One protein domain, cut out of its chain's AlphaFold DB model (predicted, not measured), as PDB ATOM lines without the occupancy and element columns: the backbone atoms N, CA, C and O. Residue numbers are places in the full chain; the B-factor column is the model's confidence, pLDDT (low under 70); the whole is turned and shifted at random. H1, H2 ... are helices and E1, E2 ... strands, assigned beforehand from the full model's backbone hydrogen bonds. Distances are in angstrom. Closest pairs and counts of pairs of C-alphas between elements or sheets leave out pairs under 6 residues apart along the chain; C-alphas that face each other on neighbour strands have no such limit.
ATOM      1  N   VAL A  14      -3.596  38.297  56.255       80.50
ATOM      2  CA  VAL A  14      -4.858  37.689  55.830       80.50
ATOM      3  C   VAL A  14      -4.531  36.591  54.834       80.50
ATOM      4  O   VAL A  14      -4.038  36.858  53.738       80.50
ATOM      5  N   ILE A  15      -4.801  35.346  55.216       80.44
ATOM      6  CA  ILE A  15      -4.601  34.182  54.355       80.44
ATOM      7  C   ILE A  15      -5.967  33.717  53.865       80.44
ATOM      8  O   ILE A  15      -6.818  33.325  54.659       80.44
ATOM      9  N   THR A  16      -6.168  33.752  52.552       80.69
ATOM     10  CA  THR A  16      -7.311  33.111  51.900       80.69
ATOM     11  C   THR A  16      -6.945  31.666  51.615       80.69
ATOM     12  O   THR A  16      -6.002  31.424  50.860       80.69
ATOM     13  N   LEU A  17      -7.656  30.717  52.222       79.31
ATOM     14  CA  LEU A  17      -7.402  29.291  52.012       79.31
ATOM     15  C   LEU A  17      -8.124  28.758  50.763       79.31
ATOM     16  O   LEU A  17      -9.162  29.302  50.370       79.31
ATOM     17  N   PRO A  18      -7.639  27.655  50.162       71.00
ATOM     18  CA  PRO A  18      -8.324  27.016  49.044       71.00
ATOM     19  C   PRO A  18      -9.773  26.655  49.395       71.00
ATOM     20  O   PRO A  18     -10.053  26.124  50.469       71.00
ATOM     21  N   GLY A  19     -10.704  26.949  48.485       65.19
ATOM     22  CA  GLY A  19     -12.137  26.721  48.696       65.19
ATOM     23  C   GLY A  19     -12.842  27.788  49.542       65.19
ATOM     24  O   GLY A  19     -14.064  27.736  49.661       65.19
ATOM     25  N   GLN A  20     -12.129  28.784  50.080       69.50
ATOM     26  CA  GLN A  20     -12.757  29.987  50.622       69.50
ATOM     27  C   GLN A  20     -12.998  30.976  49.481       69.50
ATOM     28  O   GLN A  20     -12.060  31.435  48.825       69.50
ATOM     29  N   SER A  21     -14.264  31.311  49.231       58.03
ATOM     30  CA  SER A  21     -14.584  32.380  48.291       58.03
ATOM     31  C   SER A  21     -14.190  33.713  48.915       58.03
ATOM     32  O   SER A  21     -14.680  34.061  49.993       58.03
ATOM     33  N   VAL A  22     -13.372  34.488  48.217       60.84
ATOM     34  CA  VAL A  22     -13.175  35.897  48.544       60.84
ATOM     35  C   VAL A  22     -13.656  36.713  47.368       60.84
ATOM     36  O   VAL A  22     -13.322  36.429  46.223       60.84
ATOM     37  N   THR A  23     -14.475  37.720  47.640       60.50
ATOM     38  CA  THR A  23     -14.999  38.584  46.590       60.50
ATOM     39  C   THR A  23     -13.927  39.599  46.195       60.50
ATOM     40  O   THR A  23     -13.410  40.344  47.031       60.50
ATOM     41  N   SER A  24     -13.604  39.667  44.900       58.44
ATOM     42  CA  SER A  24     -12.645  40.642  44.353       58.44
ATOM     43  C   SER A  24     -13.005  42.084  44.681       58.44
ATOM     44  O   SER A  24     -12.118  42.918  44.774       58.44
ATOM     45  N   ALA A  25     -14.287  42.381  44.889       62.75
ATOM     46  CA  ALA A  25     -14.746  43.707  45.279       62.75
ATOM     47  C   ALA A  25     -14.362  44.086  46.722       62.75
ATOM     48  O   ALA A  25     -14.168  45.264  47.007       62.75
ATOM     49  N   VAL A  26     -14.252  43.115  47.637       68.12
ATOM     50  CA  VAL A  26     -13.981  43.380  49.061       68.12
ATOM     51  C   VAL A  26     -12.486  43.506  49.332       68.12
ATOM     52  O   VAL A  26     -12.090  44.306  50.173       68.12
ATOM     53  N   LEU A  27     -11.639  42.781  48.599       70.25
ATOM     54  CA  LEU A  27     -10.192  42.789  48.840       70.25
ATOM     55  C   LEU A  27      -9.524  44.174  48.695       70.25
ATOM     56  O   LEU A  27      -8.756  44.532  49.589       70.25
ATOM     57  N   PRO A  28      -9.826  44.994  47.668       70.00
ATOM     58  CA  PRO A  28      -9.308  46.357  47.575       70.00
ATOM     59  C   PRO A  28      -9.796  47.249  48.721       70.00
ATOM     60  O   PRO A  28      -9.050  48.091  49.211       70.00
ATOM     61  N   VAL A  29     -11.034  47.050  49.185       75.88
ATOM     62  CA  VAL A  29     -11.592  47.799  50.324       75.88
ATOM     63  C   VAL A  29     -10.889  47.407  51.622       75.88
ATOM     64  O   VAL A  29     -10.543  48.282  52.413       75.88
ATOM     65  N   LEU A  30     -10.624  46.114  51.825       72.88
ATOM     66  CA  LEU A  30      -9.849  45.630  52.967       72.88
ATOM     67  C   LEU A  30      -8.439  46.212  52.965       72.88
ATOM     68  O   LEU A  30      -7.989  46.674  54.001       72.88
ATOM     69  N   GLN A  31      -7.772  46.278  51.815       73.31
ATOM     70  CA  GLN A  31      -6.453  46.905  51.738       73.31
ATOM     71  C   GLN A  31      -6.503  48.415  52.032       73.31
ATOM     72  O   GLN A  31      -5.597  48.944  52.665       73.31
ATOM     73  N   GLN A  32      -7.550  49.127  51.602       74.94
ATOM     74  CA  GLN A  32      -7.715  50.543  51.957       74.94
ATOM     75  C   GLN A  32      -7.929  50.738  53.463       74.94
ATOM     76  O   GLN A  32      -7.414  51.698  54.032       74.94
ATOM     77  N   ALA A  33      -8.684  49.841  54.100       78.62
ATOM     78  CA  ALA A  33      -8.915  49.866  55.541       78.62
ATOM     79  C   ALA A  33      -7.675  49.428  56.344       78.62
ATOM     80  O   ALA A  33      -7.434  49.954  57.429       78.62
ATOM     81  N   PHE A  34      -6.890  48.500  55.793       78.94
ATOM     82  CA  PHE A  34      -5.732  47.874  56.425       78.94
ATOM     83  C   PHE A  34      -4.515  47.905  55.478       78.94
ATOM     84  O   PHE A  34      -4.095  46.873  54.953       78.94
ATOM     85  N   PRO A  35      -3.924  49.088  55.229       72.81
ATOM     86  CA  PRO A  35      -2.830  49.242  54.263       72.81
ATOM     87  C   PRO A  35      -1.542  48.517  54.680       72.81
ATOM     88  O   PRO A  35      -0.692  48.210  53.840       72.81
ATOM     89  N   ASP A  36      -1.398  48.235  55.973       75.81
ATOM     90  CA  ASP A  36      -0.249  47.531  56.536       75.81
ATOM     91  C   ASP A  36      -0.395  46.007  56.505       75.81
ATOM     92  O   ASP A  36       0.605  45.297  56.673       75.81
ATOM     93  N   ASP A  37      -1.597  45.501  56.222       81.69
ATOM     94  CA  ASP A  37      -1.856  44.071  56.182       81.69
ATOM     95  C   ASP A  37      -1.255  43.431  54.926       81.69
ATOM     96  O   ASP A  37      -1.055  44.045  53.869       81.69
ATOM     97  N   ARG A  38      -0.887  42.159  55.063       80.94
ATOM     98  CA  ARG A  38      -0.335  41.349  53.976       80.94
ATOM     99  C   ARG A  38      -1.339  40.285  53.595       80.94
ATOM    100  O   ARG A  38      -1.755  39.488  54.429       80.94
ATOM    101  N   HIS A  39      -1.718  40.264  52.325       83.62
ATOM    102  CA  HIS A  39      -2.713  39.328  51.823       83.62
ATOM    103  C   HIS A  39      -2.039  38.202  51.045       83.62
ATOM    104  O   HIS A  39      -1.303  38.442  50.083       83.62
ATOM    105  N   VAL A  40      -2.306  36.974  51.478       83.81
ATOM    106  CA  VAL A  40      -1.842  35.743  50.846       83.81
ATOM    107  C   VAL A  40      -3.050  35.025  50.264       83.81
ATOM    108  O   VAL A  40      -3.984  34.667  50.980       83.81
ATOM    109  N   PHE A  41      -3.027  34.808  48.959       84.31
ATOM    110  CA  PHE A  41      -3.988  33.987  48.247       84.31
ATOM    111  C   PHE A  41      -3.408  32.582  48.084       84.31
ATOM    112  O   PHE A  41      -2.560  32.345  47.218       84.31
ATOM    113  N   ALA A  42      -3.831  31.654  48.941       84.44
ATOM    114  CA  ALA A  42      -3.438  30.263  48.820       84.44
ATOM    115  C   ALA A  42      -4.407  29.527  47.887       84.44
ATOM    116  O   ALA A  42      -5.621  29.546  48.089       84.44
ATOM    117  N   TYR A  43      -3.867  28.859  46.872       81.94
ATOM    118  CA  TYR A  43      -4.649  28.089  45.911       81.94
ATOM    119  C   TYR A  43      -4.211  26.630  45.884       81.94
ATOM    120  O   TYR A  43      -3.084  26.283  46.229       81.94
ATOM    121  N   ASP A  44      -5.125  25.777  45.456       79.31
ATOM    122  CA  ASP A  44      -4.920  24.347  45.288       79.31
ATOM    123  C   ASP A  44      -5.727  23.891  44.066       79.31
ATOM    124  O   ASP A  44      -6.541  24.657  43.526       79.31
ATOM    125  N   GLY A  45      -5.538  22.650  43.626       81.19
ATOM    126  CA  GLY A  45      -6.431  22.038  42.652       81.19
ATOM    127  C   GLY A  45      -7.877  22.033  43.163       81.19
ATOM    128  O   GLY A  45      -8.128  21.882  44.363       81.19
ATOM    129  N   CYS A  46      -8.853  22.173  42.259       84.44
ATOM    130  CA  CYS A  46     -10.269  22.111  42.633       84.44
ATOM    131  C   CYS A  46     -10.594  20.792  43.354       84.44
ATOM    132  O   CYS A  46     -11.245  20.797  44.395       84.44
ATOM    133  N   MET A  47     -10.072  19.670  42.851       83.81
ATOM    134  CA  MET A  47     -10.251  18.351  43.468       83.81
ATOM    135  C   MET A  47      -9.670  18.279  44.882       83.81
ATOM    136  O   MET A  47     -10.346  17.825  45.801       83.81
ATOM    137  N   ALA A  48      -8.452  18.784  45.069       82.12
ATOM    138  CA  ALA A  48      -7.795  18.834  46.367       82.12
ATOM    139  C   ALA A  48      -8.547  19.743  47.358       82.12
ATOM    140  O   ALA A  48      -8.699  19.391  48.529       82.12
ATOM    141  N   SER A  49      -9.101  20.860  46.875       84.81
ATOM    142  CA  SER A  49      -9.950  21.767  47.661       84.81
ATOM    143  C   SER A  49     -11.252  21.091  48.097       84.81
ATOM    144  O   SER A  49     -11.616  21.166  49.269       84.81
ATOM    145  N   VAL A  50     -11.926  20.381  47.184       85.75
ATOM    146  CA  VAL A  50     -13.136  19.600  47.495       85.75
ATOM    147  C   VAL A  50     -12.819  18.510  48.511       85.75
ATOM    148  O   VAL A  50     -13.497  18.419  49.530       85.75
ATOM    149  N   GLN A  51     -11.768  17.721  48.286       85.31
ATOM    150  CA  GLN A  51     -11.383  16.640  49.191       85.31
ATOM    151  C   GLN A  51     -11.102  17.157  50.606       85.31
ATOM    152  O   GLN A  51     -11.648  16.623  51.572       85.31
ATOM    153  N   ARG A  52     -10.316  18.232  50.721       82.69
ATOM    154  CA  ARG A  52     -10.001  18.890  51.994       82.69
ATOM    155  C   ARG A  52     -11.255  19.416  52.688       82.69
ATOM    156  O   ARG A  52     -11.446  19.187  53.879       82.69
ATOM    157  N   ALA A  53     -12.133  20.094  51.953       85.12
ATOM    158  CA  ALA A  53     -13.374  20.618  52.511       85.12
ATOM    159  C   ALA A  53     -14.286  19.496  53.028       85.12
ATOM    160  O   ALA A  53     -14.865  19.630  54.104       85.12
ATOM    161  N   MET A  54     -14.376  18.376  52.305       86.81
ATOM    162  CA  MET A  54     -15.177  17.224  52.731       86.81
ATOM    163  C   MET A  54     -14.582  16.532  53.965       86.81
ATOM    164  O   MET A  54     -15.331  16.175  54.870       86.81
ATOM    165  N   GLN A  55     -13.252  16.406  54.051       82.31
ATOM    166  CA  GLN A  55     -12.563  15.890  55.245       82.31
ATOM    167  C   GLN A  55     -12.807  16.785  56.472       82.31
ATOM    168  O   GLN A  55     -13.152  16.303  57.553       82.31
ATOM    169  N   ASN A  56     -12.713  18.102  56.295       79.88
ATOM    170  CA  ASN A  56     -12.938  19.054  57.380       79.88
ATOM    171  C   ASN A  56     -14.404  19.084  57.826       79.88
ATOM    172  O   ASN A  56     -14.677  19.191  59.021       79.88
ATOM    173  N   ALA A  57     -15.349  18.938  56.892       80.19
ATOM    174  CA  ALA A  57     -16.772  18.860  57.206       80.19
ATOM    175  C   ALA A  57     -17.124  17.620  58.046       80.19
ATOM    176  O   ALA A  57     -18.011  17.701  58.892       80.19
ATOM    177  N   SER A  58     -16.423  16.493  57.859       71.31
ATOM    178  CA  SER A  58     -16.630  15.290  58.680       71.31
ATOM    179  C   SER A  58     -16.066  15.396  60.100       71.31
ATOM    180  O   SER A  58     -16.628  14.803  61.019       71.31
ATOM    181  N   SER A  59     -14.987  16.156  60.294       63.56
ATOM    182  CA  SER A  59     -14.343  16.350  61.606       63.56
ATOM    183  C   SER A  59     -15.005  17.457  62.427       63.56
ATOM    184  O   SER A  59     -14.938  17.488  63.658       63.56
ATOM    185  N   PRO A  93     -22.965  39.460  38.121       41.47
ATOM    186  CA  PRO A  93     -23.842  39.323  36.947       41.47
ATOM    187  C   PRO A  93     -23.082  39.241  35.608       41.47
ATOM    188  O   PRO A  93     -23.672  39.005  34.554       41.47
ATOM    189  N   TYR A  94     -21.762  39.416  35.655       40.12
ATOM    190  CA  TYR A  94     -20.836  39.215  34.556       40.12
ATOM    191  C   TYR A  94     -20.575  37.732  34.221       40.12
ATOM    192  O   TYR A  94     -20.374  37.404  33.052       40.12
ATOM    193  N   LEU A  95     -20.641  36.819  35.199       43.94
ATOM    194  CA  LEU A  95     -20.351  35.389  35.000       43.94
ATOM    195  C   LEU A  95     -21.594  34.579  34.596       43.94
ATOM    196  O   LEU A  95     -21.505  33.674  33.763       43.94
ATOM    197  N   SER A  96     -22.774  34.941  35.111       45.91
ATOM    198  CA  SER A  96     -24.011  34.162  34.927       45.91
ATOM    199  C   SER A  96     -24.536  34.140  33.485       45.91
ATOM    200  O   SER A  96     -25.177  33.174  33.074       45.91
ATOM    201  N   ASN A  97     -24.218  35.151  32.671       46.03
ATOM    202  CA  ASN A  97     -24.683  35.230  31.282       46.03
ATOM    203  C   ASN A  97     -23.746  34.562  30.259       46.03
ATOM    204  O   ASN A  97     -24.171  34.287  29.132       46.03
ATOM    205  N   GLN A  98     -22.481  34.287  30.605       52.97
ATOM    206  CA  GLN A  98     -21.486  33.801  29.632       52.97
ATOM    207  C   GLN A  98     -21.309  32.275  29.597       52.97
ATOM    208  O   GLN A  98     -20.744  31.750  28.623       52.97
ATOM    209  N   ILE A  99     -21.828  31.549  30.593       64.75
ATOM    210  CA  ILE A  99     -21.580  30.111  30.756       64.75
ATOM    211  C   ILE A  99     -22.904  29.343  30.870       64.75
ATOM    212  O   ILE A  99     -23.275  28.832  31.921       64.75
ATOM    213  N   ARG A 100     -23.628  29.241  29.746       66.06
ATOM    214  CA  ARG A 100     -24.961  28.605  29.663       66.06
ATOM    215  C   ARG A 100     -25.035  27.177  30.229       66.06
ATOM    216  O   ARG A 100     -26.121  26.747  30.592       66.06
ATOM    217  N   ASN A 101     -23.911  26.462  30.308       79.38
ATOM    218  CA  ASN A 101     -23.880  25.061  30.731       79.38
ATOM    219  C   ASN A 101     -23.429  24.860  32.191       79.38
ATOM    220  O   ASN A 101     -23.658  23.785  32.738       79.38
ATOM    221  N   LEU A 102     -22.866  25.880  32.855       82.38
ATOM    222  CA  LEU A 102     -22.342  25.743  34.221       82.38
ATOM    223  C   LEU A 102     -23.406  25.312  35.246       82.38
ATOM    224  O   LEU A 102     -23.120  24.400  36.018       82.38
ATOM    225  N   PRO A 103     -24.642  25.859  35.239       86.94
ATOM    226  CA  PRO A 103     -25.680  25.399  36.164       86.94
ATOM    227  C   PRO A 103     -26.034  23.920  35.967       86.94
ATOM    228  O   PRO A 103     -26.314  23.209  36.929       86.94
ATOM    229  N   ILE A 104     -25.987  23.442  34.717       87.94
ATOM    230  CA  ILE A 104     -26.245  22.036  34.388       87.94
ATOM    231  C   ILE A 104     -25.108  21.168  34.931       87.94
ATOM    232  O   ILE A 104     -25.381  20.146  35.554       87.94
ATOM    233  N   ALA A 105     -23.848  21.572  34.755       86.19
ATOM    234  CA  ALA A 105     -22.707  20.820  35.272       86.19
ATOM    235  C   ALA A 105     -22.663  20.783  36.808       86.19
ATOM    236  O   ALA A 105     -22.478  19.713  37.378       86.19
ATOM    237  N   LEU A 106     -22.929  21.909  37.480       88.31
ATOM    238  CA  LEU A 106     -23.030  21.959  38.944       88.31
ATOM    239  C   LEU A 106     -24.135  21.039  39.475       88.31
ATOM    240  O   LEU A 106     -23.949  20.395  40.502       88.31
ATOM    241  N   SER A 107     -25.260  20.916  38.759       91.19
ATOM    242  CA  SER A 107     -26.362  20.029  39.161       91.19
ATOM    243  C   SER A 107     -26.017  18.532  39.126       91.19
ATOM    244  O   SER A 107     -26.746  17.727  39.701       91.19
ATOM    245  N   GLN A 108     -24.917  18.151  38.466       92.38
ATOM    246  CA  GLN A 108     -24.435  16.766  38.403       92.38
ATOM    247  C   GLN A 108     -23.527  16.394  39.583       92.38
ATOM    248  O   GLN A 108     -23.208  15.218  39.750       92.38
ATOM    249  N   ILE A 109     -23.112  17.377  40.385       91.50
ATOM    250  CA  ILE A 109     -22.207  17.216  41.521       91.50
ATOM    251  C   ILE A 109     -23.036  17.209  42.818       91.50
ATOM    252  O   ILE A 109     -23.984  17.991  42.941       91.50
ATOM    253  N   PRO A 110     -22.700  16.377  43.824       92.94
ATOM    254  CA  PRO A 110     -23.322  16.454  45.143       92.94
ATOM    255  C   PRO A 110     -23.294  17.878  45.713       92.94
ATOM    256  O   PRO A 110     -22.259  18.537  45.683       92.94
ATOM    257  N   VAL A 111     -24.413  18.342  46.280       89.69
ATOM    258  CA  VAL A 111     -24.621  19.754  46.671       89.69
ATOM    259  C   VAL A 111     -23.467  20.331  47.501       89.69
ATOM    260  O   VAL A 111     -23.013  21.439  47.235       89.69
ATOM    261  N   GLN A 112     -22.956  19.573  48.473       89.19
ATOM    262  CA  GLN A 112     -21.843  20.011  49.323       89.19
ATOM    263  C   GLN A 112     -20.538  20.192  48.534       89.19
ATOM    264  O   GLN A 112     -19.823  21.168  48.736       89.19
ATOM    265  N   GLN A 113     -20.240  19.284  47.603       90.31
ATOM    266  CA  GLN A 113     -19.076  19.403  46.726       90.31
ATOM    267  C   GLN A 113     -19.272  20.564  45.741       90.31
ATOM    268  O   GLN A 113     -18.358  21.359  45.553       90.31
ATOM    269  N   ALA A 114     -20.474  20.720  45.175       89.00
ATOM    270  CA  ALA A 114     -20.809  21.793  44.240       89.00
ATOM    271  C   ALA A 114     -20.606  23.188  44.858       89.00
ATOM    272  O   ALA A 114     -20.060  24.065  44.196       89.00
ATOM    273  N   GLN A 115     -20.958  23.376  46.135       87.50
ATOM    274  CA  GLN A 115     -20.700  24.622  46.873       87.50
ATOM    275  C   GLN A 115     -19.204  24.936  46.996       87.50
ATOM    276  O   GLN A 115     -18.792  26.090  46.853       87.50
ATOM    277  N   VAL A 116     -18.377  23.917  47.246       87.19
ATOM    278  CA  VAL A 116     -16.917  24.083  47.317       87.19
ATOM    279  C   VAL A 116     -16.341  24.388  45.937       87.19
ATOM    280  O   VAL A 116     -15.503  25.278  45.817       87.19
ATOM    281  N   VAL A 117     -16.818  23.701  44.895       86.19
ATOM    282  CA  VAL A 117     -16.431  23.961  43.500       86.19
ATOM    283  C   VAL A 117     -16.795  25.393  43.112       86.19
ATOM    284  O   VAL A 117     -15.941  26.119  42.620       86.19
ATOM    285  N   GLU A 118     -18.017  25.845  43.390       86.25
ATOM    286  CA  GLU A 118     -18.450  27.225  43.141       86.25
ATOM    287  C   GLU A 118     -17.589  28.243  43.896       86.25
ATOM    288  O   GLU A 118     -17.131  29.224  43.308       86.25
ATOM    289  N   SER A 119     -17.296  27.981  45.171       84.06
ATOM    290  CA  SER A 119     -16.435  28.847  45.985       84.06
ATOM    291  C   SER A 119     -15.009  28.923  45.437       84.06
ATOM    292  O   SER A 119     -14.417  30.002  45.411       84.06
ATOM    293  N   TRP A 120     -14.471  27.797  44.961       86.00
ATOM    294  CA  TRP A 120     -13.157  27.721  44.325       86.00
ATOM    295  C   TRP A 120     -13.128  28.456  42.976       86.00
ATOM    296  O   TRP A 120     -12.222  29.246  42.733       86.00
ATOM    297  N   MET A 121     -14.134  28.276  42.116       83.00
ATOM    298  CA  MET A 121     -14.215  29.009  40.842       83.00
ATOM    299  C   MET A 121     -14.320  30.522  41.084       83.00
ATOM    300  O   MET A 121     -13.606  31.305  40.459       83.00
ATOM    301  N   SER A 122     -15.138  30.923  42.059       81.88
ATOM    302  CA  SER A 122     -15.310  32.320  42.464       81.88
ATOM    303  C   SER A 122     -14.014  32.946  42.990       81.88
ATOM    304  O   SER A 122     -13.702  34.091  42.657       81.88
ATOM    305  N   SER A 123     -13.211  32.208  43.768       79.06
ATOM    306  CA  SER A 123     -11.919  32.715  44.249       79.06
ATOM    307  C   SER A 123     -10.905  32.887  43.112       79.06
ATOM    308  O   SER A 123     -10.164  33.872  43.093       79.06
ATOM    309  N   VAL A 124     -10.915  31.986  42.124       78.31
ATOM    310  CA  VAL A 124     -10.095  32.096  40.908       78.31
ATOM    311  C   VAL A 124     -10.505  33.312  40.072       78.31
ATOM    312  O   VAL A 124      -9.644  34.103  39.681       78.31
ATOM    313  N   ASP A 125     -11.804  33.517  39.847       78.88
ATOM    314  CA  ASP A 125     -12.310  34.710  39.158       78.88
ATOM    315  C   ASP A 125     -11.924  35.992  39.890       78.88
ATOM    316  O   ASP A 125     -11.508  36.974  39.268       78.88
ATOM    317  N   ALA A 126     -12.028  35.981  41.220       79.19
ATOM    318  CA  ALA A 126     -11.661  37.126  42.026       79.19
ATOM    319  C   ALA A 126     -10.176  37.471  41.869       79.19
ATOM    320  O   ALA A 126      -9.832  38.637  41.666       79.19
ATOM    321  N   PHE A 127      -9.301  36.465  41.899       79.31
ATOM    322  CA  PHE A 127      -7.877  36.652  41.651       79.31
ATOM    323  C   PHE A 127      -7.605  37.239  40.257       79.31
ATOM    324  O   PHE A 127      -6.840  38.198  40.128       79.31
ATOM    325  N   PHE A 128      -8.251  36.719  39.211       78.50
ATOM    326  CA  PHE A 128      -8.061  37.235  37.854       78.50
ATOM    327  C   PHE A 128      -8.577  38.660  37.675       78.50
ATOM    328  O   PHE A 128      -7.922  39.449  36.995       78.50
ATOM    329  N   ALA A 129      -9.705  39.006  38.298       79.25
ATOM    330  CA  ALA A 129     -10.207  40.375  38.306       79.25
ATOM    331  C   ALA A 129      -9.187  41.327  38.949       79.25
ATOM    332  O   ALA A 129      -8.823  42.336  38.353       79.25
ATOM    333  N   LEU A 130      -8.636  40.955  40.111       78.06
ATOM    334  CA  LEU A 130      -7.600  41.748  40.780       78.06
ATOM    335  C   LEU A 130      -6.344  41.906  39.925       78.06
ATOM    336  O   LEU A 130      -5.813  43.007  39.823       78.06
ATOM    337  N   LYS A 131      -5.904  40.826  39.273       80.94
ATOM    338  CA  LYS A 131      -4.751  40.845  38.366       80.94
ATOM    339  C   LYS A 131      -4.992  41.708  37.129       80.94
ATOM    340  O   LYS A 131      -4.075  42.374  36.660       80.94
ATOM    341  N   HIS A 132      -6.204  41.701  36.581       79.88
ATOM    342  CA  HIS A 132      -6.563  42.570  35.461       79.88
ATOM    343  C   HIS A 132      -6.497  44.049  35.859       79.88
ATOM    344  O   HIS A 132      -5.965  44.872  35.110       79.88
ATOM    345  N   ASP A 133      -6.971  44.354  37.065       78.75
ATOM    346  CA  ASP A 133      -7.046  45.705  37.609       78.75
ATOM    347  C   ASP A 133      -5.767  46.145  38.346       78.75
ATOM    348  O   ASP A 133      -5.730  47.249  38.877       78.75
ATOM    349  N   GLU A 134      -4.686  45.355  38.345       81.69
ATOM    350  CA  GLU A 134      -3.451  45.637  39.103       81.69
ATOM    351  C   GLU A 134      -2.898  47.051  38.841       81.69
ATOM    352  O   GLU A 134      -2.485  47.765  39.754       81.69
ATOM    353  N   ASN A 135      -2.936  47.503  37.582       80.19
ATOM    354  CA  ASN A 135      -2.447  48.832  37.200       80.19
ATOM    355  C   ASN A 135      -3.324  49.980  37.726       80.19
ATOM    356  O   ASN A 135      -2.841  51.108  37.851       80.19
ATOM    357  N   SER A 136      -4.611  49.722  37.970       81.94
ATOM    358  CA  SER A 136      -5.578  50.728  38.419       81.94
ATOM    359  C   SER A 136      -5.745  50.719  39.938       81.94
ATOM    360  O   SER A 136      -5.845  51.789  40.538       81.94
ATOM    361  N   ASN A 137      -5.728  49.538  40.560       75.62
ATOM    362  CA  ASN A 137      -5.917  49.355  41.997       75.62
ATOM    363  C   ASN A 137      -4.592  49.311  42.787       75.62
ATOM    364  O   ASN A 137      -4.610  49.532  43.995       75.62
ATOM    365  N   GLY A 138      -3.450  49.073  42.127       74.25
ATOM    366  CA  GLY A 138      -2.138  48.950  42.773       74.25
ATOM    367  C   GLY A 138      -2.022  47.752  43.720       74.25
ATOM    368  O   GLY A 138      -1.185  47.769  44.623       74.25
ATOM    369  N   TYR A 139      -2.879  46.744  43.555       75.19
ATOM    370  CA  TYR A 139      -3.074  45.661  44.505       75.19
ATOM    371  C   TYR A 139      -3.076  44.295  43.832       75.19
ATOM    372  O   TYR A 139      -3.949  43.966  43.028       75.19
ATOM    373  N   LEU A 140      -2.133  43.460  44.258       75.94
ATOM    374  CA  LEU A 140      -2.085  42.051  43.910       75.94
ATOM    375  C   LEU A 140      -1.644  41.254  45.149       75.94
ATOM    376  O   LEU A 140      -0.575  41.542  45.694       75.94
ATOM    377  N   PRO A 141      -2.443  40.282  45.635       79.56
ATOM    378  CA  PRO A 141      -2.042  39.452  46.766       79.56
ATOM    379  C   PRO A 141      -0.875  38.530  46.391       79.56
ATOM    380  O   PRO A 141      -0.712  38.153  45.227       79.56
ATOM    381  N   TYR A 142      -0.094  38.109  47.389       84.19
ATOM    382  CA  TYR A 142       0.914  37.067  47.192       84.19
ATOM    383  C   TYR A 142       0.225  35.731  46.941       84.19
ATOM    384  O   TYR A 142      -0.610  35.306  47.736       84.19
ATOM    385  N   VAL A 143       0.570  35.066  45.842       83.56
ATOM    386  CA  VAL A 143      -0.060  33.807  45.447       83.56
ATOM    387  C   VAL A 143       0.815  32.644  45.868       83.56
ATOM    388  O   VAL A 143       1.987  32.582  45.509       83.56
ATOM    389  N   LEU A 144       0.225  31.695  46.583       83.56
ATOM    390  CA  LEU A 144       0.920  30.529  47.106       83.56
ATOM    391  C   LEU A 144       0.182  29.257  46.705       83.56
ATOM    392  O   LEU A 144      -1.014  29.125  46.959       83.56
ATOM    393  N   LYS A 145       0.897  28.286  46.137       82.25
ATOM    394  CA  LYS A 145       0.337  26.952  45.931       82.25
ATOM    395  C   LYS A 145       0.350  26.207  47.265       82.25
ATOM    396  O   LYS A 145       1.413  25.912  47.803       82.25
ATOM    397  N   TYR A 146      -0.828  25.947  47.815       83.50
ATOM    398  CA  TYR A 146      -1.011  25.428  49.168       83.50
ATOM    399  C   TYR A 146      -0.330  24.062  49.370       83.50
ATOM    400  O   TYR A 146       0.269  23.825  50.417       83.50
ATOM    401  N   GLU A 147      -0.340  23.199  48.349       80.69
ATOM    402  CA  GLU A 147       0.326  21.883  48.375       80.69
ATOM    403  C   GLU A 147       1.849  21.963  48.603       80.69
ATOM    404  O   GLU A 147       2.448  21.004  49.077       80.69
ATOM    405  N   LEU A 148       2.489  23.100  48.283       83.88
ATOM    406  CA  LEU A 148       3.930  23.274  48.492       83.88
ATOM    407  C   LEU A 148       4.281  23.449  49.969       83.88
ATOM    408  O   LEU A 148       5.422  23.209  50.347       83.88
ATOM    409  N   LEU A 149       3.320  23.878  50.794       85.69
ATOM    410  CA  LEU A 149       3.481  23.938  52.248       85.69
ATOM    411  C   LEU A 149       2.896  22.720  52.947       85.69
ATOM    412  O   LEU A 149       3.357  22.352  54.022       85.69
ATOM    413  N   MET A 150       1.845  22.148  52.363       81.38
ATOM    414  CA  MET A 150       1.033  21.114  52.980       81.38
ATOM    415  C   MET A 150       1.159  19.843  52.172       81.38
ATOM    416  O   MET A 150       0.551  19.722  51.110       81.38
ATOM    417  N   GLN A 151       1.958  18.908  52.682       69.44
ATOM    418  CA  GLN A 151       2.229  17.630  52.043       69.44
ATOM    419  C   GLN A 151       0.920  16.845  51.895       69.44
ATOM    420  O   GLN A 151       0.462  16.169  52.815       69.44
ATOM    421  N   GLN A 152       0.280  16.951  50.732       60.84
ATOM    422  CA  GLN A 152      -0.936  16.198  50.464       60.84
ATOM    423  C   GLN A 152      -0.566  14.758  50.099       60.84
ATOM    424  O   GLN A 152       0.336  14.509  49.303       60.84
ATOM    425  N   GLN A 153      -1.270  13.793  50.691       53.88
ATOM    426  CA  GLN A 153      -0.921  12.366  50.685       53.88
ATOM    427  C   GLN A 153      -0.950  11.657  49.311       53.88
ATOM    428  O   GLN A 153      -0.790  10.438  49.249       53.88
ATOM    429  N   GLN A 154      -1.130  12.364  48.194       52.72
ATOM    430  CA  GLN A 154      -1.185  11.748  46.866       52.72
ATOM    431  C   GLN A 154       0.141  11.883  46.103       52.72
ATOM    432  O   GLN A 154       0.285  12.666  45.174       52.72
ATOM    433  N   GLY A 155       1.100  11.024  46.458       54.59
ATOM    434  CA  GLY A 155       1.999  10.409  45.470       54.59
ATOM    435  C   GLY A 155       3.392  11.005  45.259       54.59
ATOM    436  O   GLY A 155       4.252  10.294  44.743       54.59
ATOM    437  N   SER A 156       3.679  12.228  45.702       56.72
ATOM    438  CA  SER A 156       5.054  12.747  45.707       56.72
ATOM    439  C   SER A 156       5.295  13.626  46.923       56.72
ATOM    440  O   SER A 156       4.631  14.644  47.096       56.72
ATOM    441  N   VAL A 157       6.259  13.236  47.759       63.00
ATOM    442  CA  VAL A 157       6.824  14.137  48.771       63.00
ATOM    443  C   VAL A 157       7.380  15.346  48.009       63.00
ATOM    444  O   VAL A 157       8.158  15.114  47.076       63.00
ATOM    445  N   PRO A 158       6.974  16.590  48.333       65.69
ATOM    446  CA  PRO A 158       7.585  17.762  47.726       65.69
ATOM    447  C   PRO A 158       9.096  17.666  47.912       65.69
ATOM    448  O   PRO A 158       9.558  17.232  48.973       65.69
ATOM    449  N   ASP A 159       9.871  18.051  46.898       80.75
ATOM    450  CA  ASP A 159      11.311  18.155  47.090       80.75
ATOM    451  C   ASP A 159      11.548  19.066  48.304       80.75
ATOM    452  O   ASP A 159      10.942  20.136  48.424       80.75
ATOM    453  N   LYS A 160      12.405  18.638  49.237       84.50
ATOM    454  CA  LYS A 160      12.760  19.443  50.414       84.50
ATOM    455  C   LYS A 160      13.215  20.838  49.977       84.50
ATOM    456  O   LYS A 160      12.990  21.812  50.694       84.50
ATOM    457  N   GLN A 161      13.821  20.928  48.793       86.31
ATOM    458  CA  GLN A 161      14.208  22.189  48.187       86.31
ATOM    459  C   GLN A 161      13.008  23.066  47.788       86.31
ATOM    460  O   GLN A 161      13.027  24.262  48.076       86.31
ATOM    461  N   ASP A 162      11.950  22.499  47.207       83.06
ATOM    462  CA  ASP A 162      10.733  23.238  46.842       83.06
ATOM    463  C   ASP A 162       9.993  23.756  48.081       83.06
ATOM    464  O   ASP A 162       9.565  24.916  48.115       83.06
ATOM    465  N   LEU A 163       9.899  22.928  49.129       86.12
ATOM    466  CA  LEU A 163       9.328  23.333  50.417       86.12
ATOM    467  C   LEU A 163      10.143  24.478  51.036       86.12
ATOM    468  O   LEU A 163       9.571  25.496  51.426       86.12
ATOM    469  N   PHE A 164      11.474  24.354  51.059       89.31
ATOM    470  CA  PHE A 164      12.366  25.396  51.575       89.31
ATOM    471  C   PHE A 164      12.140  26.735  50.874       89.31
ATOM    472  O   PHE A 164      11.945  27.759  51.532       89.31
ATOM    473  N   TRP A 165      12.120  26.745  49.540       86.81
ATOM    474  CA  TRP A 165      11.928  27.984  48.785       86.81
ATOM    475  C   TRP A 165      10.529  28.570  48.947       86.81
ATOM    476  O   TRP A 165      10.386  29.795  48.985       86.81
ATOM    477  N   SER A 166       9.513  27.722  49.091       87.38
ATOM    478  CA  SER A 166       8.133  28.156  49.319       87.38
ATOM    479  C   SER A 166       7.978  28.824  50.686       87.38
ATOM    480  O   SER A 166       7.426  29.924  50.772       87.38
ATOM    481  N   VAL A 167       8.536  28.215  51.738       89.25
ATOM    482  CA  VAL A 167       8.549  28.777  53.098       89.25
ATOM    483  C   VAL A 167       9.371  30.063  53.141       89.25
ATOM    484  O   VAL A 167       8.886  31.080  53.637       89.25
ATOM    485  N   ALA A 168      10.576  30.068  52.567       88.81
ATOM    486  CA  ALA A 168      11.432  31.252  52.541       88.81
ATOM    487  C   ALA A 168      10.758  32.437  51.829       88.81
ATOM    488  O   ALA A 168      10.780  33.556  52.341       88.81
ATOM    489  N   SER A 169      10.116  32.198  50.682       86.50
ATOM    490  CA  SER A 169       9.427  33.247  49.915       86.50
ATOM    491  C   SER A 169       8.216  33.799  50.666       86.50
ATOM    492  O   SER A 169       8.022  35.016  50.717       86.50
ATOM    493  N   LEU A 170       7.439  32.921  51.308       86.81
ATOM    494  CA  LEU A 170       6.310  33.325  52.139       86.81
ATOM    495  C   LEU A 170       6.769  34.165  53.340       86.81
ATOM    496  O   LEU A 170       6.205  35.229  53.600       86.81
ATOM    497  N   LEU A 171       7.812  33.726  54.048       87.25
ATOM    498  CA  LEU A 171       8.366  34.453  55.190       87.25
ATOM    499  C   LEU A 171       8.932  35.811  54.773       87.25
ATOM    500  O   LEU A 171       8.676  36.804  55.452       87.25
ATOM    501  N   GLN A 172       9.638  35.892  53.643       84.94
ATOM    502  CA  GLN A 172      10.111  37.165  53.090       84.94
ATOM    503  C   GLN A 172       8.951  38.115  52.786       84.94
ATOM    504  O   GLN A 172       9.005  39.286  53.164       84.94
ATOM    505  N   PHE A 173       7.878  37.616  52.165       84.44
ATOM    506  CA  PHE A 173       6.692  38.420  51.871       84.44
ATOM    507  C   PHE A 173       6.016  38.947  53.146       84.44
ATOM    508  O   PHE A 173       5.756  40.148  53.261       84.44
ATOM    509  N   ILE A 174       5.774  38.064  54.118       83.62
ATOM    510  CA  ILE A 174       5.108  38.389  55.385       83.62
ATOM    511  C   ILE A 174       5.925  39.399  56.195       83.62
ATOM    512  O   ILE A 174       5.401  40.402  56.681       83.62
ATOM    513  N   THR A 175       7.222  39.141  56.344       81.94
ATOM    514  CA  THR A 175       8.098  39.967  57.185       81.94
ATOM    515  C   THR A 175       8.550  41.242  56.472       81.94
ATOM    516  O   THR A 175       8.953  42.208  57.122       81.94
ATOM    517  N   GLY A 176       8.463  41.281  55.139       79.25
ATOM    518  CA  GLY A 176       9.058  42.333  54.318       79.25
ATOM    519  C   GLY A 176      10.588  42.318  54.356       79.25
ATOM    520  O   GLY A 176      11.212  43.343  54.075       79.25
ATOM    521  N   THR A 177      11.204  41.194  54.742       78.81
ATOM    522  CA  THR A 177      12.663  41.058  54.726       78.81
ATOM    523  C   THR A 177      13.174  40.934  53.293       78.81
ATOM    524  O   THR A 177      12.585  40.262  52.446       78.81
ATOM    525  N   LYS A 178      14.297  41.606  53.009       74.06
ATOM    526  CA  LYS A 178      15.009  41.459  51.731       74.06
ATOM    527  C   LYS A 178      15.540  40.024  51.606       74.06
ATOM    528  O   LYS A 178      15.797  39.366  52.611       74.06
ATOM    529  N   SER A 179      15.762  39.559  50.377       61.69
ATOM    530  CA  SER A 179      16.141  38.169  50.062       61.69
ATOM    531  C   SER A 179      17.393  37.646  50.782       61.69
ATOM    532  O   SER A 179      17.528  36.441  50.973       61.69
ATOM    533  N   SER A 180      18.295  38.530  51.214       62.09
ATOM    534  CA  SER A 180      19.506  38.194  51.974       62.09
ATOM    535  C   SER A 180      19.327  38.210  53.498       62.09
ATOM    536  O   SER A 180      20.293  37.967  54.215       62.09
ATOM    537  N   GLY A 181      18.144  38.576  53.999       68.56
ATOM    538  CA  GLY A 181      17.915  38.895  55.412       68.56
ATOM    539  C   GLY A 181      17.260  37.792  56.240       68.56
ATOM    540  O   GLY A 181      17.165  37.951  57.452       68.56
ATOM    541  N   LEU A 182      16.794  36.707  55.618       83.94
ATOM    542  CA  LEU A 182      16.146  35.621  56.347       83.94
ATOM    543  C   LEU A 182      17.190  34.585  56.772       83.94
ATOM    544  O   LEU A 182      17.880  34.012  55.926       83.94
ATOM    545  N   ASP A 183      17.307  34.360  58.079       91.19
ATOM    546  CA  ASP A 183      18.173  33.315  58.620       91.19
ATOM    547  C   ASP A 183      17.672  31.943  58.149       91.19
ATOM    548  O   ASP A 183      16.480  31.636  58.239       91.19
ATOM    549  N   LYS A 184      18.589  31.112  57.649       91.19
ATOM    550  CA  LYS A 184      18.273  29.749  57.215       91.19
ATOM    551  C   LYS A 184      17.711  28.921  58.362       91.19
ATOM    552  O   LYS A 184      16.801  28.140  58.114       91.19
ATOM    553  N   GLN A 185      18.197  29.142  59.585       94.38
ATOM    554  CA  GLN A 185      17.705  28.426  60.758       94.38
ATOM    555  C   GLN A 185      16.210  28.682  60.973       94.38
ATOM    556  O   GLN A 185      15.459  27.744  61.173       94.38
ATOM    557  N   ILE A 186      15.751  29.928  60.812       92.88
ATOM    558  CA  ILE A 186      14.326  30.275  60.952       92.88
ATOM    559  C   ILE A 186      13.476  29.539  59.909       92.88
ATOM    560  O   ILE A 186      12.380  29.078  60.215       92.88
ATOM    561  N   VAL A 187      13.960  29.436  58.666       92.31
ATOM    562  CA  VAL A 187      13.249  28.697  57.610       92.31
ATOM    563  C   VAL A 187      13.162  27.214  57.965       92.31
ATOM    564  O   VAL A 187      12.097  26.621  57.823       92.31
ATOM    565  N   GLU A 188      14.263  26.632  58.437       93.88
ATOM    566  CA  GLU A 188      14.332  25.229  58.849       93.88
ATOM    567  C   GLU A 188      13.419  24.937  60.049       93.88
ATOM    568  O   GLU A 188      12.658  23.973  59.985       93.88
ATOM    569  N   ASP A 189      13.395  25.808  61.060       95.12
ATOM    570  CA  ASP A 189      12.517  25.690  62.231       95.12
ATOM    571  C   ASP A 189      11.030  25.722  61.822       95.12
ATOM    572  O   ASP A 189      10.212  24.941  62.310       95.12
ATOM    573  N   VAL A 190      10.658  26.605  60.885       93.44
ATOM    574  CA  VAL A 190       9.281  26.669  60.360       93.44
ATOM    575  C   VAL A 190       8.946  25.425  59.537       93.44
ATOM    576  O   VAL A 190       7.825  24.927  59.619       93.44
ATOM    577  N   MET A 191       9.890  24.906  58.750       92.56
ATOM    578  CA  MET A 191       9.694  23.658  58.008       92.56
ATOM    579  C   MET A 191       9.497  22.460  58.941       92.56
ATOM    580  O   MET A 191       8.632  21.634  58.661       92.56
ATOM    581  N   GLU A 192      10.268  22.371  60.025       92.75
ATOM    582  CA  GLU A 192      10.115  21.333  61.052       92.75
ATOM    583  C   GLU A 192       8.738  21.435  61.716       92.75
ATOM    584  O   GLU A 192       7.986  20.463  61.728       92.75
ATOM    585  N   TRP A 193       8.331  22.641  62.125       93.88
ATOM    586  CA  TRP A 193       6.996  22.868  62.684       93.88
ATOM    587  C   TRP A 193       5.864  22.477  61.718       93.88
ATOM    588  O   TRP A 193       4.869  21.878  62.130       93.88
ATOM    589  N   LEU A 194       6.003  22.785  60.422       89.81
ATOM    590  CA  LEU A 194       5.030  22.390  59.398       89.81
ATOM    591  C   LEU A 194       4.927  20.865  59.262       89.81
ATOM    592  O   LEU A 194       3.827  20.346  59.069       89.81
ATOM    593  N   GLN A 195       6.050  20.152  59.361       87.75
ATOM    594  CA  GLN A 195       6.077  18.688  59.320       87.75
ATOM    595  C   GLN A 195       5.413  18.087  60.563       87.75
ATOM    596  O   GLN A 195       4.591  17.179  60.433       87.75
ATOM    597  N   ASP A 196       5.699  18.628  61.746       87.88
ATOM    598  CA  ASP A 196       5.072  18.196  62.998       87.88
ATOM    599  C   ASP A 196       3.549  18.388  62.955       87.88
ATOM    600  O   ASP A 196       2.792  17.454  63.233       87.88
ATOM    601  N   ALA A 197       3.086  19.558  62.502       85.00
ATOM    602  CA  ALA A 197       1.660  19.846  62.346       85.00
ATOM    603  C   ALA A 197       0.966  18.862  61.384       85.00
ATOM    604  O   ALA A 197      -0.146  18.398  61.648       85.00
ATOM    605  N   GLN A 198       1.632  18.482  60.289       82.19
ATOM    606  CA  GLN A 198       1.114  17.488  59.339       82.19
ATOM    607  C   GLN A 198       1.055  16.076  59.931       82.19
ATOM    608  O   GLN A 198       0.133  15.311  59.619       82.19
ATOM    609  N   HIS A 199       2.029  15.711  60.767       83.25
ATOM    610  CA  HIS A 199       2.033  14.430  61.467       83.25
ATOM    611  C   HIS A 199       0.872  14.331  62.464       83.25
ATOM    612  O   HIS A 199       0.201  13.294  62.507       83.25
ATOM    613  N   GLU A 200       0.583  15.405  63.200       82.69
ATOM    614  CA  GLU A 200      -0.577  15.481  64.097       82.69
ATOM    615  C   GLU A 200      -1.907  15.391  63.329       82.69
ATOM    616  O   GLU A 200      -2.786  14.596  63.686       82.69
ATOM    617  N   GLU A 201      -2.044  16.131  62.225       76.81
ATOM    618  CA  GLU A 201      -3.251  16.115  61.388       76.81
ATOM    619  C   GLU A 201      -3.494  14.721  60.777       76.81
ATOM    620  O   GLU A 201      -4.611  14.189  60.823       76.81
ATOM    621  N   SER A 202      -2.426  14.070  60.301       74.38
ATOM    622  CA  SER A 202      -2.477  12.711  59.745       74.38
ATOM    623  C   SER A 202      -2.850  11.653  60.789       74.38
ATOM    624  O   SER A 202      -3.527  10.681  60.456       74.38
ATOM    625  N   ALA A 203      -2.447  11.829  62.051       73.75
ATOM    626  CA  ALA A 203      -2.807  10.913  63.134       73.75
ATOM    627  C   ALA A 203      -4.293  11.019  63.532       73.75
ATOM    628  O   ALA A 203      -4.884  10.037  63.988       73.75
ATOM    629  N   SER A 204      -4.904  12.191  63.342       67.75
ATOM    630  CA  SER A 204      -6.300  12.458  63.716       67.75
ATOM    631  C   SER A 204      -7.328  12.100  62.628       67.75
ATOM    632  O   SER A 204      -8.496  11.849  62.933       67.75
ATOM    633  N   THR A 205      -6.909  12.010  61.364       63.97
ATOM    634  CA  THR A 205      -7.824  11.852  60.224       63.97
ATOM    635  C   THR A 205      -8.006  10.379  59.848       63.97
ATOM    636  O   THR A 205      -7.369   9.860  58.936       63.97
ATOM    637  N   THR A 206      -8.896   9.666  60.546       57.53
ATOM    638  CA  THR A 206      -9.165   8.234  60.275       57.53
ATOM    639  C   THR A 206     -10.178   7.995  59.142       57.53
ATOM    640  O   THR A 206     -10.388   6.855  58.734       57.53
ATOM    641  N   THR A 207     -10.815   9.043  58.608       62.78
ATOM    642  CA  THR A 207     -11.805   8.924  57.525       62.78
ATOM    643  C   THR A 207     -11.326   9.657  56.278       62.78
ATOM    644  O   THR A 207     -11.456  10.869  56.136       62.78
ATOM    645  N   SER A 208     -10.736   8.910  55.344       65.31
ATOM    646  CA  SER A 208     -10.403   9.461  54.037       65.31
ATOM    647  C   SER A 208     -11.679   9.589  53.206       65.31
ATOM    648  O   SER A 208     -12.285   8.607  52.779       65.31
ATOM    649  N   PHE A 209     -12.106  10.826  52.963       69.81
ATOM    650  CA  PHE A 209     -13.040  11.093  51.879       69.81
ATOM    651  C   PHE A 209     -12.336  10.775  50.553       69.81
ATOM    652  O   PHE A 209     -11.403  11.475  50.150       69.81
ATOM    653  N   ALA A 210     -12.759   9.697  49.897       72.31
ATOM    654  CA  ALA A 210     -12.401   9.392  48.521       72.31
ATOM    655  C   ALA A 210     -13.627   9.688  47.657       72.31
ATOM    656  O   ALA A 210     -14.618   8.960  47.722       72.31
ATOM    657  N   ALA A 211     -13.575  10.769  46.876       70.00
ATOM    658  CA  ALA A 211     -14.609  11.032  45.882       70.00
ATOM    659  C   ALA A 211     -14.713   9.825  44.935       70.00
ATOM    660  O   ALA A 211     -13.695   9.254  44.535       70.00
ATOM    661  N   GLY A 212     -15.933   9.417  44.583       80.88
ATOM    662  CA  GLY A 212     -16.115   8.387  43.564       80.88
ATOM    663  C   GLY A 212     -15.532   8.857  42.229       80.88
ATOM    664  O   GLY A 212     -15.551  10.050  41.936       80.88
ATOM    665  N   SER A 213     -15.047   7.942  41.386       84.00
ATOM    666  CA  SER A 213     -14.518   8.295  40.055       84.00
ATOM    667  C   SER A 213     -15.519   9.087  39.204       84.00
ATOM    668  O   SER A 213     -15.126   9.948  38.421       84.00
ATOM    669  N   TYR A 214     -16.816   8.828  39.396       87.75
ATOM    670  CA  TYR A 214     -17.902   9.594  38.790       87.75
ATOM    671  C   TYR A 214     -17.941  11.049  39.279       87.75
ATOM    672  O   TYR A 214     -17.993  11.962  38.459       87.75
ATOM    673  N   ASP A 215     -17.866  11.270  40.596       86.00
ATOM    674  CA  ASP A 215     -17.869  12.611  41.193       86.00
ATOM    675  C   ASP A 215     -16.659  13.419  40.713       86.00
ATOM    676  O   ASP A 215     -16.799  14.588  40.366       86.00
ATOM    677  N   MET A 216     -15.483  12.783  40.618       83.94
ATOM    678  CA  MET A 216     -14.277  13.431  40.094       83.94
ATOM    679  C   MET A 216     -14.483  13.923  38.657       83.94
ATOM    680  O   MET A 216     -14.254  15.095  38.370       83.94
ATOM    681  N   ALA A 217     -14.991  13.060  37.772       83.50
ATOM    682  CA  ALA A 217     -15.258  13.426  36.383       83.50
ATOM    683  C   ALA A 217     -16.330  14.528  36.262       83.50
ATOM    684  O   ALA A 217     -16.233  15.399  35.397       83.50
ATOM    685  N   ALA A 218     -17.347  14.518  37.133       86.50
ATOM    686  CA  ALA A 218     -18.374  15.556  37.172       86.50
ATOM    687  C   ALA A 218     -17.802  16.914  37.617       86.50
ATOM    688  O   ALA A 218     -18.101  17.935  36.991       86.50
ATOM    689  N   ILE A 219     -16.941  16.928  38.642       86.38
ATOM    690  CA  ILE A 219     -16.231  18.130  39.103       86.38
ATOM    691  C   ILE A 219     -15.317  18.671  38.005       86.38
ATOM    692  O   ILE A 219     -15.399  19.855  37.675       86.38
ATOM    693  N   GLU A 220     -14.492  17.820  37.395       84.12
ATOM    694  CA  GLU A 220     -13.605  18.208  36.294       84.12
ATOM    695  C   GLU A 220     -14.387  18.799  35.120       84.12
ATOM    696  O   GLU A 220     -14.033  19.866  34.620       84.12
ATOM    697  N   ASN A 221     -15.487  18.162  34.712       82.31
ATOM    698  CA  ASN A 221     -16.356  18.670  33.653       82.31
ATOM    699  C   ASN A 221     -16.977  20.030  34.020       82.31
ATOM    700  O   ASN A 221     -17.055  20.922  33.176       82.31
ATOM    701  N   CYS A 222     -17.399  20.219  35.271       84.81
ATOM    702  CA  CYS A 222     -17.925  21.501  35.740       84.81
ATOM    703  C   CYS A 222     -16.874  22.610  35.673       84.81
ATOM    704  O   CYS A 222     -17.132  23.675  35.108       84.81
ATOM    705  N   VAL A 223     -15.673  22.337  36.181       83.00
ATOM    706  CA  VAL A 223     -14.530  23.253  36.121       83.00
ATOM    707  C   VAL A 223     -14.137  23.542  34.670       83.00
ATOM    708  O   VAL A 223     -13.877  24.690  34.324       83.00
ATOM    709  N   PHE A 224     -14.169  22.538  33.789       79.44
ATOM    710  CA  PHE A 224     -13.875  22.694  32.363       79.44
ATOM    711  C   PHE A 224     -14.878  23.619  31.664       79.44
ATOM    712  O   PHE A 224     -14.534  24.424  30.799       79.44
ATOM    713  N   GLN A 225     -16.148  23.536  32.046       77.69
ATOM    714  CA  GLN A 225     -17.172  24.417  31.495       77.69
ATOM    715  C   GLN A 225     -17.042  25.853  32.002       77.69
ATOM    716  O   GLN A 225     -17.559  26.771  31.358       77.69
ATOM    717  N   HIS A 226     -16.326  26.069  33.103       74.44
ATOM    718  CA  HIS A 226     -16.026  27.394  33.600       74.44
ATOM    719  C   HIS A 226     -14.986  28.088  32.712       74.44
ATOM    720  O   HIS A 226     -13.778  27.909  32.851       74.44
ATOM    721  N   LYS A 227     -15.463  28.914  31.776       58.91
ATOM    722  CA  LYS A 227     -14.624  29.567  30.757       58.91
ATOM    723  C   LYS A 227     -13.442  30.348  31.334       58.91
ATOM    724  O   LYS A 227     -12.387  30.317  30.728       58.91
ATOM    725  N   SER A 228     -13.560  30.996  32.494       53.12
ATOM    726  CA  SER A 228     -12.416  31.711  33.087       53.12
ATOM    727  C   SER A 228     -11.284  30.787  33.552       53.12
ATOM    728  O   SER A 228     -10.180  31.259  33.798       53.12
ATOM    729  N   ILE A 229     -11.547  29.482  33.689       55.47
ATOM    730  CA  ILE A 229     -10.572  28.490  34.160       55.47
ATOM    731  C   ILE A 229      -9.851  27.816  32.986       55.47
ATOM    732  O   ILE A 229      -8.741  27.313  33.151       55.47
ATOM    733  N   LEU A 230     -10.426  27.875  31.779       46.78
ATOM    734  CA  LEU A 230      -9.835  27.329  30.558       46.78
ATOM    735  C   LEU A 230      -9.802  28.344  29.417       46.78
ATOM    736  O   LEU A 230     -10.594  28.244  28.480       46.78
TER     737      LEU A 230
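AT A GLANCE: This is residues 14 to 59 and 93 to 230 of the 311 residues of the protein "Hypothetical protein" of Craspedostauros australis (UniProt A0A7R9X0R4). A small parallel sheet, E1, E2 and E3, stands in the middle of a flat domain, with helices on both sides of it: H7 packs over one face and H8 crosses H7, while on the other side the long H5 slants past E2 and gathers H2 and H9, with the short H4 on H9. The link from H8 to H9, residues 205 to 212, bridges the two groups of helices, and H6 and H3 lie far out. The printed part has 184 residues, with nine named helices and three named strands in the order E1 H1 E2 H2 H3 H4 H5 H6 E3 H7 H8 H9; the sheet's order is E1 E2 E3, all parallel, and the class is mostly helix. The whole is compact, with a radius of gyration of the C-alphas of 18.1 A, and it spans 52 by 47 by 25 A.

IN THESE COORDINATES: E1 is residues 14 to 16, beginning at C-alpha 14 (-4.858, 37.689, 55.830). H1, residues 26 to 33, measures 10.5 A from first to last C-alpha. E2, residues 38 to 43, is the longest strand at 16.1 A. H2, residues 46 to 59, measures 20.2 A. After the cut come H3, residues 93 to 96, and H4, residues 102 to 106. H5, residues 111 to 132, is the longest helix by residues and runs 31.2 A, from C-alpha 111 (-24.621, 19.754, 46.671) to C-alpha 132 (-6.563, 42.570, 35.461). H6 is residues 134 to 137, and E3 is residues 142 to 145, 10.2 A. H7, residues 160 to 175, measures 22.1 A; H8, residues 184 to 204, measures 30.7 A; H9, residues 213 to 225, measures 18.4 A and ends at C-alpha 225 (-17.172, 24.417, 31.495).

HOW THE PARTS SIT: E1 and E2 are parallel at 14 degrees, with N 16 and O 40 2.8 A apart, within hydrogen-bond range. E2, the inner strand, is also parallel to E3, at 27 degrees, with N 41 and O 142 at 2.8 A. E1, H1 and E2 form a strand-helix-strand unit, two parallel neighbour strands with a helix between, whose crossover is right-handed. H7 on one face of the sheet makes two layers: its height over the sheet is 10.6 A, and it lies over E2 and E3, along the strands, at 21 degrees to E3 on the local plane. The closest C-alphas of H7 and E2 are those of Ile 174 and Arg 38, 6.4 A. H8 touches H7 with residues 187 to 191 alone, closest at Val 187 and Ala 168, C-alphas 6.0 A apart; their tilt of 71 degrees is only just about perpendicular. H5 only grazes the sheet, with residues 120 to 127. With residues 112 to 120 alone H5 touches H2, at a steep tilt of 49 degrees, opposite ways; the closest C-alphas are those of Val 116 and Val 50, 5.9 A. H9, the hub, touches H2, H4 and H5; it runs the same way as H5 at a shallow tilt of 31 degrees, and the closest C-alphas of these two, of Ile 219 and Val 117, are 7.3 A apart. The closest C-alphas of H9 and H4 are those of Cys 222 and Ala 105, 4.9 A, and those of H9 and H2 are of Met 216 and Met 47, 7.2 A. H6 is close to H1 but not clearly touching, with C-alphas 137 and 28 7.2 A apart as the closest. H3 touches no helix. Every O i to N i+4 pair is within hydrogen-bond range in H1, H2, H4, H5, H7, H8 and H9; H3 and H6 are too short for such a pair, and in each the one O i to N i+3 pair is out of range.

THE WHOLE: The two C-alphas farthest apart are those of Arg 100 and Gln 185, 52.8 A. Residues 60 to 92 are not printed, and C-alphas 59 and 93 stand 35.0 A apart across the cut. Of the links that are printed whole, E3 to H7 is long, with 14 residues. Mean pLDDT of the printed part is 78.0; 38 residues are under 70, among them 19 to 26, 93 to 100 and 151 to 158.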